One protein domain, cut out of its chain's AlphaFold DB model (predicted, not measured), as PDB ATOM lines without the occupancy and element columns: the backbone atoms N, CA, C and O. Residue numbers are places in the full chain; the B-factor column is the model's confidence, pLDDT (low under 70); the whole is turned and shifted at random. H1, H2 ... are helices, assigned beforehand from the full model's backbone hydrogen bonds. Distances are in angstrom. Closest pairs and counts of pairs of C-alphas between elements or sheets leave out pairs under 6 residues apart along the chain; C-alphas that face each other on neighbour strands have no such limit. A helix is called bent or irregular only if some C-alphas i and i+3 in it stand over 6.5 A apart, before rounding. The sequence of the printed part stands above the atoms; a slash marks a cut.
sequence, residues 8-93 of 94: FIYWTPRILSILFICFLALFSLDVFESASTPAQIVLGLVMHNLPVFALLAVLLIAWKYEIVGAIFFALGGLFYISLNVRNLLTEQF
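What this domain is: This is residues 8 to 93 of the 94 residues of an uncharacterized protein of Parcubacteria group bacterium GW2011_GWA2_42_11 (UniProt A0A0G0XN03). Picture a V whose thick limb is the long helix H1 with H2 and H3, one after the other, folded back beside it, and whose thin limb is the long helix H4, which turns away at the far end of H3. Residues 74 to 93, of which 74 to 91 belong to H4, stick out as a free arm. The printed part has 86 residues with four named helices, H1, H2, H3 and H4 in that order, and no named strand; its class is all helix. The whole is loose, with a radius of gyration of the C-alphas of 16.5 A, and flat, spanning 45 by 44 by 18 A.

Where its parts are: Find C-alpha 8 at (-14.639, -56.618, 91.753); from there H1, residues 8 to 34, runs 41.7 A to C-alpha 34 at (-10.568, -97.567, 84.915). H1 is irregular, but only just: C-alphas 10 and 13 are 6.7 A apart, and its line is a rough one. Go on to H2, residues 38 to 48, and then to H3, residues 50 to 64, which is 22.3 A long. H4, residues 66 to 91, runs 37.9 A and ends with C-alpha 91 at (-11.370, -82.141, 58.162).

How they stand to each other: Begin at H1, which touches H2 with residues 27 to 32 alone; their closest C-alphas, those of Ser 28 and His 48, are 5.2 A apart. H1 and H2 form a helical hairpin, running opposite ways at a steep tilt of 39 degrees. Look next at residues 14 to 25 of H1, with which alone it touches H3; the closest C-alphas, of Ile 21 and Val 52, are 5.9 A apart. These two run opposite ways at a shallow tilt of 17 degrees. H2 and H3 meet only through their link. Then find residues 58 to 62 of H3, which alone touch H4, at its residues 68 to 72; the closest C-alphas, of Ala 62 and Gly 69, are 4.5 A apart. H3 and H4 form a helical hairpin, running opposite ways at a tilt of 35.3 degrees, only just steep. H1 and H4 are near each other, with 8 pairs of C-alphas within 10 A, and H2 and H4 are apart. The helix packing is mostly crossed, but only just, with 1 of 3 touching pairs at a shallow tilt. In H2 and H4 every O i to N i+4 pair is within hydrogen-bond range; in H1 it is 13 of 23 and in H3 10 of 11.

The domain as a whole: The two C-alphas farthest apart, those of Phe 8 and Phe 93, are 46.3 A apart. Without the stretch that stands free, the body of 66 residues spans 45 by 18 by 14 A. The printed part has no cut, and the links H1 to H2, H2 to H3 and H3 to H4 are tight. The mean pLDDT of the printed part is 86.6; look for low confidence at residues 92 to 93, which are under 70.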
ATOM      1  N   PHE A   8     -13.998 -55.502  92.435       79.06
ATOM      2  CA  PHE A   8     -14.639 -56.618  91.753       79.06
ATOM      3  C   PHE A   8     -13.908 -57.053  90.471       79.06
ATOM      4  O   PHE A   8     -13.602 -58.231  90.334       79.06
ATOM      5  N   ILE A   9     -13.525 -56.115  89.596       80.50
ATOM      6  CA  ILE A   9     -12.894 -56.400  88.291       80.50
ATOM      7  C   ILE A   9     -11.539 -57.112  88.456       80.50
ATOM      8  O   ILE A   9     -11.182 -57.950  87.635       80.50
ATOM      9  N   TYR A  10     -10.812 -56.841  89.544       76.44
ATOM     10  CA  TYR A  10      -9.542 -57.515  89.851       76.44
ATOM     11  C   TYR A  10      -9.726 -58.923  90.422       76.44
ATOM     12  O   TYR A  10      -8.863 -59.786  90.252       76.44
ATOM     13  N   TRP A  11     -10.835 -59.164  91.122       83.19
ATOM     14  CA  TRP A  11     -11.101 -60.442  91.781       83.19
ATOM     15  C   TRP A  11     -11.821 -61.437  90.874       83.19
ATOM     16  O   TRP A  11     -11.546 -62.633  90.974       83.19
ATOM     17  N   THR A  12     -12.678 -60.967  89.961       86.81
ATOM     18  CA  THR A  12     -13.403 -61.813  89.004       86.81
ATOM     19  C   THR A  12     -12.499 -62.817  88.276       86.81
ATOM     20  O   THR A  12     -12.783 -64.009  88.381       86.81
ATOM     21  N   PRO A  13     -11.394 -62.423  87.605       84.38
ATOM     22  CA  PRO A  13     -10.560 -63.376  86.871       84.38
ATOM     23  C   PRO A  13      -9.917 -64.436  87.774       84.38
ATOM     24  O   PRO A  13      -9.779 -65.585  87.360       84.38
ATOM     25  N   ARG A  14      -9.572 -64.095  89.023       86.25
ATOM     26  CA  ARG A  14      -8.988 -65.049  89.981       86.25
ATOM     27  C   ARG A  14     -10.014 -66.080  90.425       86.25
ATOM     28  O   ARG A  14      -9.730 -67.271  90.387       86.25
ATOM     29  N   ILE A  15     -11.212 -65.625  90.795       90.38
ATOM     30  CA  ILE A  15     -12.310 -66.505  91.213       90.38
ATOM     31  C   ILE A  15     -12.695 -67.447  90.068       90.38
ATOM     32  O   ILE A  15     -12.806 -68.651  90.287       90.38
ATOM     33  N   LEU A  16     -12.832 -66.918  88.849       90.00
ATOM     34  CA  LEU A  16     -13.161 -67.722  87.673       90.00
ATOM     35  C   LEU A  16     -12.068 -68.752  87.361       90.00
ATOM     36  O   LEU A  16     -12.385 -69.899  87.070       90.00
ATOM     37  N   SER A  17     -10.794 -68.367  87.483       89.00
ATOM     38  CA  SER A  17      -9.663 -69.280  87.273       89.00
ATOM     39  C   SER A  17      -9.648 -70.410  88.303       89.00
ATOM     40  O   SER A  17      -9.476 -71.564  87.931       89.00
ATOM     41  N   ILE A  18      -9.870 -70.101  89.586       92.31
ATOM     42  CA  ILE A  18      -9.956 -71.113  90.652       92.31
ATOM     43  C   ILE A  18     -11.104 -72.080  90.363       92.31
ATOM     44  O   ILE A  18     -10.904 -73.291  90.389       92.31
ATOM     45  N   LEU A  19     -12.287 -71.551  90.044       94.56
ATOM     46  CA  LEU A  19     -13.468 -72.365  89.768       94.56
ATOM     47  C   LEU A  19     -13.258 -73.264  88.543       94.56
ATOM     48  O   LEU A  19     -13.624 -74.436  88.576       94.56
ATOM     49  N   PHE A  20     -12.604 -72.748  87.502       91.31
ATOM     50  CA  PHE A  20     -12.250 -73.516  86.311       91.31
ATOM     51  C   PHE A  20     -11.231 -74.627  86.605       91.31
ATOM     52  O   PHE A  20     -11.428 -75.760  86.177       91.31
ATOM     53  N   ILE A  21     -10.182 -74.341  87.382       94.12
ATOM     54  CA  ILE A  21      -9.191 -75.344  87.811       94.12
ATOM     55  C   ILE A  21      -9.865 -76.448  88.636       94.12
ATOM     56  O   ILE A  21      -9.624 -77.627  88.385       94.12
ATOM     57  N   CYS A  22     -10.738 -76.087  89.580       94.19
ATOM     58  CA  CYS A  22     -11.504 -77.055  90.366       94.19
ATOM     59  C   CYS A  22     -12.424 -77.907  89.487       94.19
ATOM     60  O   CYS A  22     -12.482 -79.117  89.674       94.19
ATOM     61  N   PHE A  23     -13.112 -77.293  88.522       94.75
ATOM     62  CA  PHE A  23     -13.949 -78.012  87.565       94.75
ATOM     63  C   PHE A  23     -13.136 -79.021  86.748       94.75
ATOM     64  O   PHE A  23     -13.521 -80.183  86.663       94.75
ATOM     65  N   LEU A  24     -11.980 -78.614  86.213       92.31
ATOM     66  CA  LEU A  24     -11.110 -79.515  85.455       92.31
ATOM     67  C   LEU A  24     -10.566 -80.669  86.306       92.31
ATOM     68  O   LEU A  24     -10.450 -81.786  85.808       92.31
ATOM     69  N   ALA A  25     -10.280 -80.427  87.587       93.44
ATOM     70  CA  ALA A  25      -9.826 -81.472  88.501       93.44
ATOM     71  C   ALA A  25     -10.858 -82.601  88.682       93.44
ATOM     72  O   ALA A  25     -10.470 -83.744  88.924       93.44
ATOM     73  N   LEU A  26     -12.159 -82.322  88.519       94.44
ATOM     74  CA  LEU A  26     -13.208 -83.343  88.631       94.44
ATOM     75  C   LEU A  26     -13.106 -84.414  87.540       94.44
ATOM     76  O   LEU A  26     -13.444 -85.562  87.804       94.44
ATOM     77  N   PHE A  27     -12.582 -84.087  86.354       89.88
ATOM     78  CA  PHE A  27     -12.388 -85.080  85.291       89.88
ATOM     79  C   PHE A  27     -11.361 -86.154  85.659       89.88
ATOM     80  O   PHE A  27     -11.425 -87.260  85.137       89.88
ATOM     81  N   SER A  28     -10.448 -85.879  86.597       92.94
ATOM     82  CA  SER A  28      -9.504 -86.898  87.071       92.94
ATOM     83  C   SER A  28     -10.171 -88.028  87.855       92.94
ATOM     84  O   SER A  28      -9.577 -89.095  87.993       92.94
ATOM     85  N   LEU A  29     -11.400 -87.823  88.342       93.00
ATOM     86  CA  LEU A  29     -12.146 -88.835  89.090       93.00
ATOM     87  C   LEU A  29     -12.549 -90.037  88.217       93.00
ATOM     88  O   LEU A  29     -12.812 -91.104  88.758       93.00
ATOM     89  N   ASP A  30     -12.507 -89.918  86.889       89.56
ATOM     90  CA  ASP A  30     -12.750 -91.038  85.962       89.56
ATOM     91  C   ASP A  30     -11.705 -92.175  86.114       89.56
ATOM     92  O   ASP A  30     -11.925 -93.339  85.775       89.56
ATOM     93  N   VAL A  31     -10.557 -91.895  86.752       91.81
ATOM     94  CA  VAL A  31      -9.563 -92.933  87.080       91.81
ATOM     95  C   VAL A  31     -10.123 -94.023  88.008       91.81
ATOM     96  O   VAL A  31      -9.631 -95.152  87.998       91.81
ATOM     97  N   PHE A  32     -11.146 -93.707  88.812       89.44
ATOM     98  CA  PHE A  32     -11.762 -94.677  89.719       89.44
ATOM     99  C   PHE A  32     -12.537 -95.773  88.978       89.44
ATOM    100  O   PHE A  32     -12.681 -96.863  89.527       89.44
ATOM    101  N   GLU A  33     -12.997 -95.520  87.750       88.00
ATOM    102  CA  GLU A  33     -13.686 -96.529  86.935       88.00
ATOM    103  C   GLU A  33     -12.709 -97.420  86.151       88.00
ATOM    104  O   GLU A  33     -13.003 -98.584  85.879       88.00
ATOM    105  N   SER A  34     -11.523 -96.904  85.816       81.56
ATOM    106  CA  SER A  34     -10.568 -97.567  84.915       81.56
ATOM    107  C   SER A  34      -9.408 -98.289  85.612       81.56
ATOM    108  O   SER A  34      -8.833 -99.219  85.038       81.56
ATOM    109  N   ALA A  35      -9.033 -97.904  86.836       82.25
ATOM    110  CA  ALA A  35      -7.874 -98.469  87.531       82.25
ATOM    111  C   ALA A  35      -8.231 -99.656  88.444       82.25
ATOM    112  O   ALA A  35      -9.161 -99.602  89.242       82.25
ATOM    113  N   SER A  36      -7.430-100.726  88.392       81.00
ATOM    114  CA  SER A  36      -7.698-101.975  89.128       81.00
ATOM    115  C   SER A  36      -7.025-102.047  90.502       81.00
ATOM    116  O   SER A  36      -7.336-102.928  91.301       81.00
ATOM    117  N   THR A  37      -6.067-101.159  90.783       92.44
ATOM    118  CA  THR A  37      -5.289-101.170  92.033       92.44
ATOM    119  C   THR A  37      -5.176 -99.773  92.651       92.44
ATOM    120  O   THR A  37      -5.113 -98.784  91.918       92.44
ATOM    121  N   PRO A  38      -5.052 -99.657  93.990       89.56
ATOM    122  CA  PRO A  38      -4.896 -98.361  94.660       89.56
ATOM    123  C   PRO A  38      -3.695 -97.544  94.162       89.56
ATOM    124  O   PRO A  38      -3.773 -96.323  94.061       89.56
ATOM    125  N   ALA A  39      -2.592 -98.206  93.799       91.00
ATOM    126  CA  ALA A  39      -1.412 -97.541  93.248       91.00
ATOM    127  C   ALA A  39      -1.674 -96.944  91.852       91.00
ATOM    128  O   ALA A  39      -1.240 -95.827  91.572       91.00
ATOM    129  N   GLN A  40      -2.415 -97.657  90.994       91.06
ATOM    130  CA  GLN A  40      -2.815 -97.155  89.675       91.06
ATOM    131  C   GLN A  40      -3.788 -95.980  89.785       91.06
ATOM    132  O   GLN A  40      -3.661 -95.038  89.010       91.06
ATOM    133  N   ILE A  41      -4.695 -95.993  90.768       92.69
ATOM    134  CA  ILE A  41      -5.597 -94.864  91.044       92.69
ATOM    135  C   ILE A  41      -4.783 -93.613  91.375       92.69
ATOM    136  O   ILE A  41      -4.970 -92.581  90.741       92.69
ATOM    137  N   VAL A  42      -3.839 -93.697  92.322       92.31
ATOM    138  CA  VAL A  42      -3.009 -92.542  92.716       92.31
ATOM    139  C   VAL A  42      -2.193 -92.018  91.535       92.31
ATOM    140  O   VAL A  42      -2.171 -90.812  91.284       92.31
ATOM    141  N   LEU A  43      -1.547 -92.914  90.787       92.88
ATOM    142  CA  LEU A  43      -0.725 -92.528  89.643       92.88
ATOM    143  C   LEU A  43      -1.582 -91.913  88.530       92.88
ATOM    144  O   LEU A  43      -1.231 -90.862  87.997       92.88
ATOM    145  N   GLY A  44      -2.732 -92.509  88.223       92.12
ATOM    146  CA  GLY A  44      -3.660 -91.982  87.232       92.12
ATOM    147  C   GLY A  44      -4.269 -90.643  87.648       92.12
ATOM    148  O   GLY A  44      -4.371 -89.762  86.798       92.12
ATOM    149  N   LEU A  45      -4.555 -90.425  88.936       92.94
ATOM    150  CA  LEU A  45      -5.039 -89.142  89.454       92.94
ATOM    151  C   LEU A  45      -3.995 -88.028  89.271       92.94
ATOM    152  O   LEU A  45      -4.341 -86.909  88.895       92.94
ATOM    153  N   VAL A  46      -2.711 -88.326  89.504       92.88
ATOM    154  CA  VAL A  46      -1.606 -87.374  89.279       92.88
ATOM    155  C   VAL A  46      -1.421 -87.093  87.787       92.88
ATOM    156  O   VAL A  46      -1.285 -85.933  87.399       92.88
ATOM    157  N   MET A  47      -1.458 -88.130  86.949       92.06
ATOM    158  CA  MET A  47      -1.285 -87.997  85.499       92.06
ATOM    159  C   MET A  47      -2.432 -87.210  84.850       92.06
ATOM    160  O   MET A  47      -2.175 -86.303  84.059       92.06
ATOM    161  N   HIS A  48      -3.686 -87.486  85.225       90.81
ATOM    162  CA  HIS A  48      -4.858 -86.771  84.705       90.81
ATOM    163  C   HIS A  48      -4.940 -85.325  85.213       90.81
ATOM    164  O   HIS A  48      -5.457 -84.464  84.506       90.81
ATOM    165  N   ASN A  49      -4.389 -85.028  86.395       94.00
ATOM    166  CA  ASN A  49      -4.318 -83.663  86.927       94.00
ATOM    167  C   ASN A  49      -3.069 -82.883  86.497       94.00
ATOM    168  O   ASN A  49      -2.919 -81.726  86.886       94.00
ATOM    169  N   LEU A  50      -2.193 -83.437  85.655       93.44
ATOM    170  CA  LEU A  50      -1.039 -82.694  85.140       93.44
ATOM    171  C   LEU A  50      -1.429 -81.361  84.454       93.44
ATOM    172  O   LEU A  50      -0.807 -80.338  84.762       93.44
ATOM    173  N   PRO A  51      -2.486 -81.302  83.613       88.38
ATOM    174  CA  PRO A  51      -2.966 -80.040  83.043       88.38
ATOM    175  C   PRO A  51      -3.480 -79.066  84.115       88.38
ATOM    176  O   PRO A  51      -3.245 -77.859  84.036       88.38
ATOM    177  N   VAL A  52      -4.144 -79.587  85.151       94.31
ATOM    178  CA  VAL A  52      -4.668 -78.811  86.284       94.31
ATOM    179  C   VAL A  52      -3.519 -78.185  87.078       94.31
ATOM    180  O   VAL A  52      -3.574 -76.997  87.396       94.31
ATOM    181  N   PHE A  53      -2.442 -78.932  87.338       93.12
ATOM    182  CA  PHE A  53      -1.249 -78.415  88.015       93.12
ATOM    183  C   PHE A  53      -0.552 -77.315  87.211       93.12
ATOM    184  O   PHE A  53      -0.117 -76.321  87.795       93.12
ATOM    185  N   ALA A  54      -0.494 -77.444  85.882       90.88
ATOM    186  CA  ALA A  54       0.046 -76.396  85.020       90.88
ATOM    187  C   ALA A  54      -0.768 -75.093  85.133       90.88
ATOM    188  O   ALA A  54      -0.196 -74.018  85.330       90.88
ATOM    189  N   LEU A  55      -2.100 -75.180  85.089       88.75
ATOM    190  CA  LEU A  55      -2.979 -74.019  85.274       88.75
ATOM    191  C   LEU A  55      -2.861 -73.416  86.678       88.75
ATOM    192  O   LEU A  55      -2.867 -72.194  86.832       88.75
ATOM    193  N   LEU A  56      -2.707 -74.258  87.699       91.31
ATOM    194  CA  LEU A  56      -2.517 -73.819  89.077       91.31
ATOM    195  C   LEU A  56      -1.194 -73.058  89.243       91.31
ATOM    196  O   LEU A  56      -1.178 -72.004  89.877       91.31
ATOM    197  N   ALA A  57      -0.111 -73.509  88.604       90.38
ATOM    198  CA  ALA A  57       1.154 -72.775  88.570       90.38
ATOM    199  C   ALA A  57       1.004 -71.395  87.905       90.38
ATOM    200  O   ALA A  57       1.471 -70.393  88.452       90.38
ATOM    201  N   VAL A  58       0.294 -71.314  86.773       86.62
ATOM    202  CA  VAL A  58      -0.005 -70.034  86.105       86.62
ATOM    203  C   VAL A  58      -0.812 -69.112  87.021       86.62
ATOM    204  O   VAL A  58      -0.480 -67.933  87.139       86.62
ATOM    205  N   LEU A  59      -1.825 -69.636  87.720       87.25
ATOM    206  CA  LEU A  59      -2.624 -68.864  88.673       87.25
ATOM    207  C   LEU A  59      -1.781 -68.336  89.845       87.25
ATOM    208  O   LEU A  59      -1.934 -67.176  90.230       87.25
ATOM    209  N   LEU A  60      -0.872 -69.150  90.393       88.25
ATOM    210  CA  LEU A  60       0.041 -68.729  91.462       88.25
ATOM    211  C   LEU A  60       0.972 -67.598  91.000       88.25
ATOM    212  O   LEU A  60       1.161 -66.619  91.722       88.25
ATOM    213  N   ILE A  61       1.509 -67.689  89.780       85.19
ATOM    214  CA  ILE A  61       2.341 -66.629  89.189       85.19
ATOM    215  C   ILE A  61       1.503 -65.363  88.952       85.19
ATOM    216  O   ILE A  61       1.932 -64.255  89.296       85.19
ATOM    217  N   ALA A  62       0.282 -65.522  88.437       81.75
ATOM    218  CA  ALA A  62      -0.661 -64.433  88.197       81.75
ATOM    219  C   ALA A  62      -1.112 -63.727  89.489       81.75
ATOM    220  O   ALA A  62      -1.529 -62.569  89.445       81.75
ATOM    221  N   TRP A  63      -0.990 -64.387  90.645       80.44
ATOM    222  CA  TRP A  63      -1.308 -63.808  91.951       80.44
ATOM    223  C   TRP A  63      -0.368 -62.665  92.346       80.44
ATOM    224  O   TRP A  63      -0.781 -61.738  93.043       80.44
ATOM    225  N   LYS A  64       0.890 -62.726  91.890       79.06
ATOM    226  CA  LYS A  64       1.899 -61.676  92.088       79.06
ATOM    227  C   LYS A  64       2.059 -60.783  90.852       79.06
ATOM    228  O   LYS A  64       2.358 -59.602  90.999       79.06
ATOM    229  N   TYR A  65       1.839 -61.327  89.654       79.44
ATOM    230  CA  TYR A  65       1.987 -60.622  88.379       79.44
ATOM    231  C   TYR A  65       0.705 -60.720  87.543       79.44
ATOM    232  O   TYR A  65       0.580 -61.563  86.658       79.44
ATOM    233  N   GLU A  66      -0.248 -59.825  87.801       73.75
ATOM    234  CA  GLU A  66      -1.599 -59.857  87.209       73.75
ATOM    235  C   GLU A  66      -1.585 -59.866  85.668       73.75
ATOM    236  O   GLU A  66      -2.376 -60.561  85.030       73.75
ATOM    237  N   ILE A  67      -0.626 -59.151  85.068       76.44
ATOM    238  CA  ILE A  67      -0.438 -59.064  83.612       76.44
ATOM    239  C   ILE A  67      -0.029 -60.416  83.012       76.44
ATOM    240  O   ILE A  67      -0.445 -60.747  81.905       76.44
ATOM    241  N   VAL A  68       0.747 -61.223  83.741       75.50
ATOM    242  CA  VAL A  68       1.201 -62.535  83.254       75.50
ATOM    243  C   VAL A  68       0.010 -63.473  83.093       75.50
ATOM    244  O   VAL A  68      -0.093 -64.140  82.068       75.50
ATOM    245  N   GLY A  69      -0.928 -63.457  84.045       71.94
ATOM    246  CA  GLY A  69      -2.178 -64.208  83.928       71.94
ATOM    247  C   GLY A  69      -2.987 -63.778  82.705       71.94
ATOM    248  O   GLY A  69      -3.385 -64.624  81.910       71.94
ATOM    249  N   ALA A  70      -3.168 -62.470  82.506       75.56
ATOM    250  CA  ALA A  70      -3.909 -61.948  81.357       75.56
ATOM    251  C   ALA A  70      -3.289 -62.374  80.014       75.56
ATOM    252  O   ALA A  70      -4.006 -62.841  79.132       75.56
ATOM    253  N   ILE A  71      -1.962 -62.267  79.876       83.56
ATOM    254  CA  ILE A  71      -1.247 -62.656  78.653       83.56
ATOM    255  C   ILE A  71      -1.340 -64.168  78.423       83.56
ATOM    256  O   ILE A  71      -1.676 -64.587  77.319       83.56
ATOM    257  N   PHE A  72      -1.088 -64.991  79.444       79.94
ATOM    258  CA  PHE A  72      -1.128 -66.449  79.299       79.94
ATOM    259  C   PHE A  72      -2.526 -66.968  78.967       79.94
ATOM    260  O   PHE A  72      -2.662 -67.789  78.062       79.94
ATOM    261  N   PHE A  73      -3.567 -66.481  79.650       75.06
ATOM    262  CA  PHE A  73      -4.937 -66.901  79.354       75.06
ATOM    263  C   PHE A  73      -5.397 -66.419  77.973       75.06
ATOM    264  O   PHE A  73      -6.012 -67.192  77.240       75.06
ATOM    265  N   ALA A  74      -5.057 -65.186  77.576       84.25
ATOM    266  CA  ALA A  74      -5.397 -64.672  76.250       84.25
ATOM    267  C   ALA A  74      -4.684 -65.445  75.130       84.25
ATOM    268  O   ALA A  74      -5.327 -65.872  74.170       84.25
ATOM    269  N   LEU A  75      -3.373 -65.671  75.263       88.00
ATOM    270  CA  LEU A  75      -2.597 -66.436  74.283       88.00
ATOM    271  C   LEU A  75      -3.030 -67.903  74.235       88.00
ATOM    272  O   LEU A  75      -3.171 -68.449  73.145       88.00
ATOM    273  N   GLY A  76      -3.289 -68.526  75.386       83.25
ATOM    274  CA  GLY A  76      -3.789 -69.899  75.458       83.25
ATOM    275  C   GLY A  76      -5.144 -70.061  74.764       83.25
ATOM    276  O   GLY A  76      -5.326 -70.992  73.982       83.25
ATOM    277  N   GLY A  77      -6.066 -69.115  74.976       83.94
ATOM    278  CA  GLY A  77      -7.356 -69.091  74.284       83.94
ATOM    279  C   GLY A  77      -7.210 -68.916  72.771       83.94
ATOM    280  O   GLY A  77      -7.787 -69.687  72.006       83.94
ATOM    281  N   LEU A  78      -6.389 -67.958  72.327       90.56
ATOM    282  CA  LEU A  78      -6.115 -67.741  70.901       90.56
ATOM    283  C   LEU A  78      -5.482 -68.970  70.240       90.56
ATOM    284  O   LEU A  78      -5.880 -69.350  69.139       90.56
ATOM    285  N   PHE A  79      -4.535 -69.615  70.918       90.38
ATOM    286  CA  PHE A  79      -3.892 -70.831  70.434       90.38
ATOM    287  C   PHE A  79      -4.893 -71.981  70.281       90.38
ATOM    288  O   PHE A  79      -4.918 -72.634  69.238       90.38
ATOM    289  N   TYR A  80      -5.766 -72.189  71.272       86.00
ATOM    290  CA  TYR A  80      -6.807 -73.216  71.214       86.00
ATOM    291  C   TYR A  80      -7.812 -72.967  70.080       86.00
ATOM    292  O   TYR A  80      -8.140 -73.895  69.338       86.00
ATOM    293  N   ILE A  81      -8.262 -71.720  69.905       90.00
ATOM    294  CA  ILE A  81      -9.161 -71.340  68.806       90.00
ATOM    295  C   ILE A  81      -8.473 -71.575  67.460       90.00
ATOM    296  O   ILE A  81      -9.051 -72.211  66.585       90.00
ATOM    297  N   SER A  82      -7.228 -71.119  67.300       90.75
ATOM    298  CA  SER A  82      -6.473 -71.303  66.058       90.75
ATOM    299  C   SER A  82      -6.271 -72.779  65.717       90.75
ATOM    300  O   SER A  82      -6.381 -73.150  64.549       90.75
ATOM    301  N   LEU A  83      -5.982 -73.620  66.715       89.12
ATOM    302  CA  LEU A  83      -5.866 -75.065  66.532       89.12
ATOM    303  C   LEU A  83      -7.184 -75.689  66.073       89.12
ATOM    304  O   LEU A  83      -7.183 -76.471  65.126       89.12
ATOM    305  N   ASN A  84      -8.299 -75.325  66.709       86.50
ATOM    306  CA  ASN A  84      -9.614 -75.849  66.345       86.50
ATOM    307  C   ASN A  84     -10.040 -75.402  64.948       86.50
ATOM    308  O   ASN A  84     -10.491 -76.228  64.168       86.50
ATOM    309  N   VAL A  85      -9.846 -74.127  64.597       90.69
ATOM    310  CA  VAL A  85     -10.148 -73.622  63.249       90.69
ATOM    311  C   VAL A  85      -9.311 -74.350  62.202       90.69
ATOM    312  O   VAL A  85      -9.851 -74.764  61.182       90.69
ATOM    313  N   ARG A  86      -8.014 -74.563  62.456       88.31
ATOM    314  CA  ARG A  86      -7.171 -75.351  61.548       88.31
ATOM    315  C   ARG A  86      -7.720 -76.768  61.378       88.31
ATOM    316  O   ARG A  86      -7.858 -77.206  60.247       88.31
ATOM    317  N   ASN A  87      -8.047 -77.454  62.474       84.38
ATOM    318  CA  ASN A  87      -8.588 -78.813  62.417       84.38
ATOM    319  C   ASN A  87      -9.912 -78.863  61.640       84.38
ATOM    320  O   ASN A  87     -10.063 -79.719  60.781       84.38
ATOM    321  N   LEU A  88     -10.821 -77.911  61.869       84.88
ATOM    322  CA  LEU A  88     -12.084 -77.805  61.128       84.88
ATOM    323  C   LEU A  88     -11.865 -77.612  59.625       84.88
ATOM    324  O   LEU A  88     -12.565 -78.216  58.821       84.88
ATOM    325  N   LEU A  89     -10.893 -76.779  59.244       85.00
ATOM    326  CA  LEU A  89     -10.563 -76.572  57.838       85.00
ATOM    327  C   LEU A  89      -9.930 -77.821  57.228       85.00
ATOM    328  O   LEU A  89     -10.260 -78.155  56.103       85.00
ATOM    329  N   THR A  90      -9.051 -78.526  57.940       78.75
ATOM    330  CA  THR A  90      -8.418 -79.749  57.424       78.75
ATOM    331  C   THR A  90      -9.427 -80.890  57.248       78.75
ATOM    332  O   THR A  90      -9.420 -81.526  56.204       78.75
ATOM    333  N   GLU A  91     -10.339 -81.086  58.202       72.50
ATOM    334  CA  GLU A  91     -11.370 -82.141  58.162       72.50
ATOM    335  C   GLU A  91     -12.454 -81.897  57.093       72.50
ATOM    336  O   GLU A  91     -13.125 -82.829  56.678       72.50
ATOM    337  N   GLN A  92     -12.656 -80.654  56.629       60.94
ATOM    338  CA  GLN A  92     -13.607 -80.358  55.545       60.94
ATOM    339  C   GLN A  92     -13.083 -80.690  54.138       60.94
ATOM    340  O   GLN A  92     -13.873 -80.673  53.191       60.94
ATOM    341  N   PHE A  93     -11.776 -80.915  53.978       62.06
ATOM    342  CA  PHE A  93     -11.143 -81.173  52.678       62.06
ATOM    343  C   PHE A  93     -10.561 -82.594  52.551       62.06
ATOM    344  O   PHE A  93      -9.904 -82.873  51.546       62.06
TER     345      PHE A  93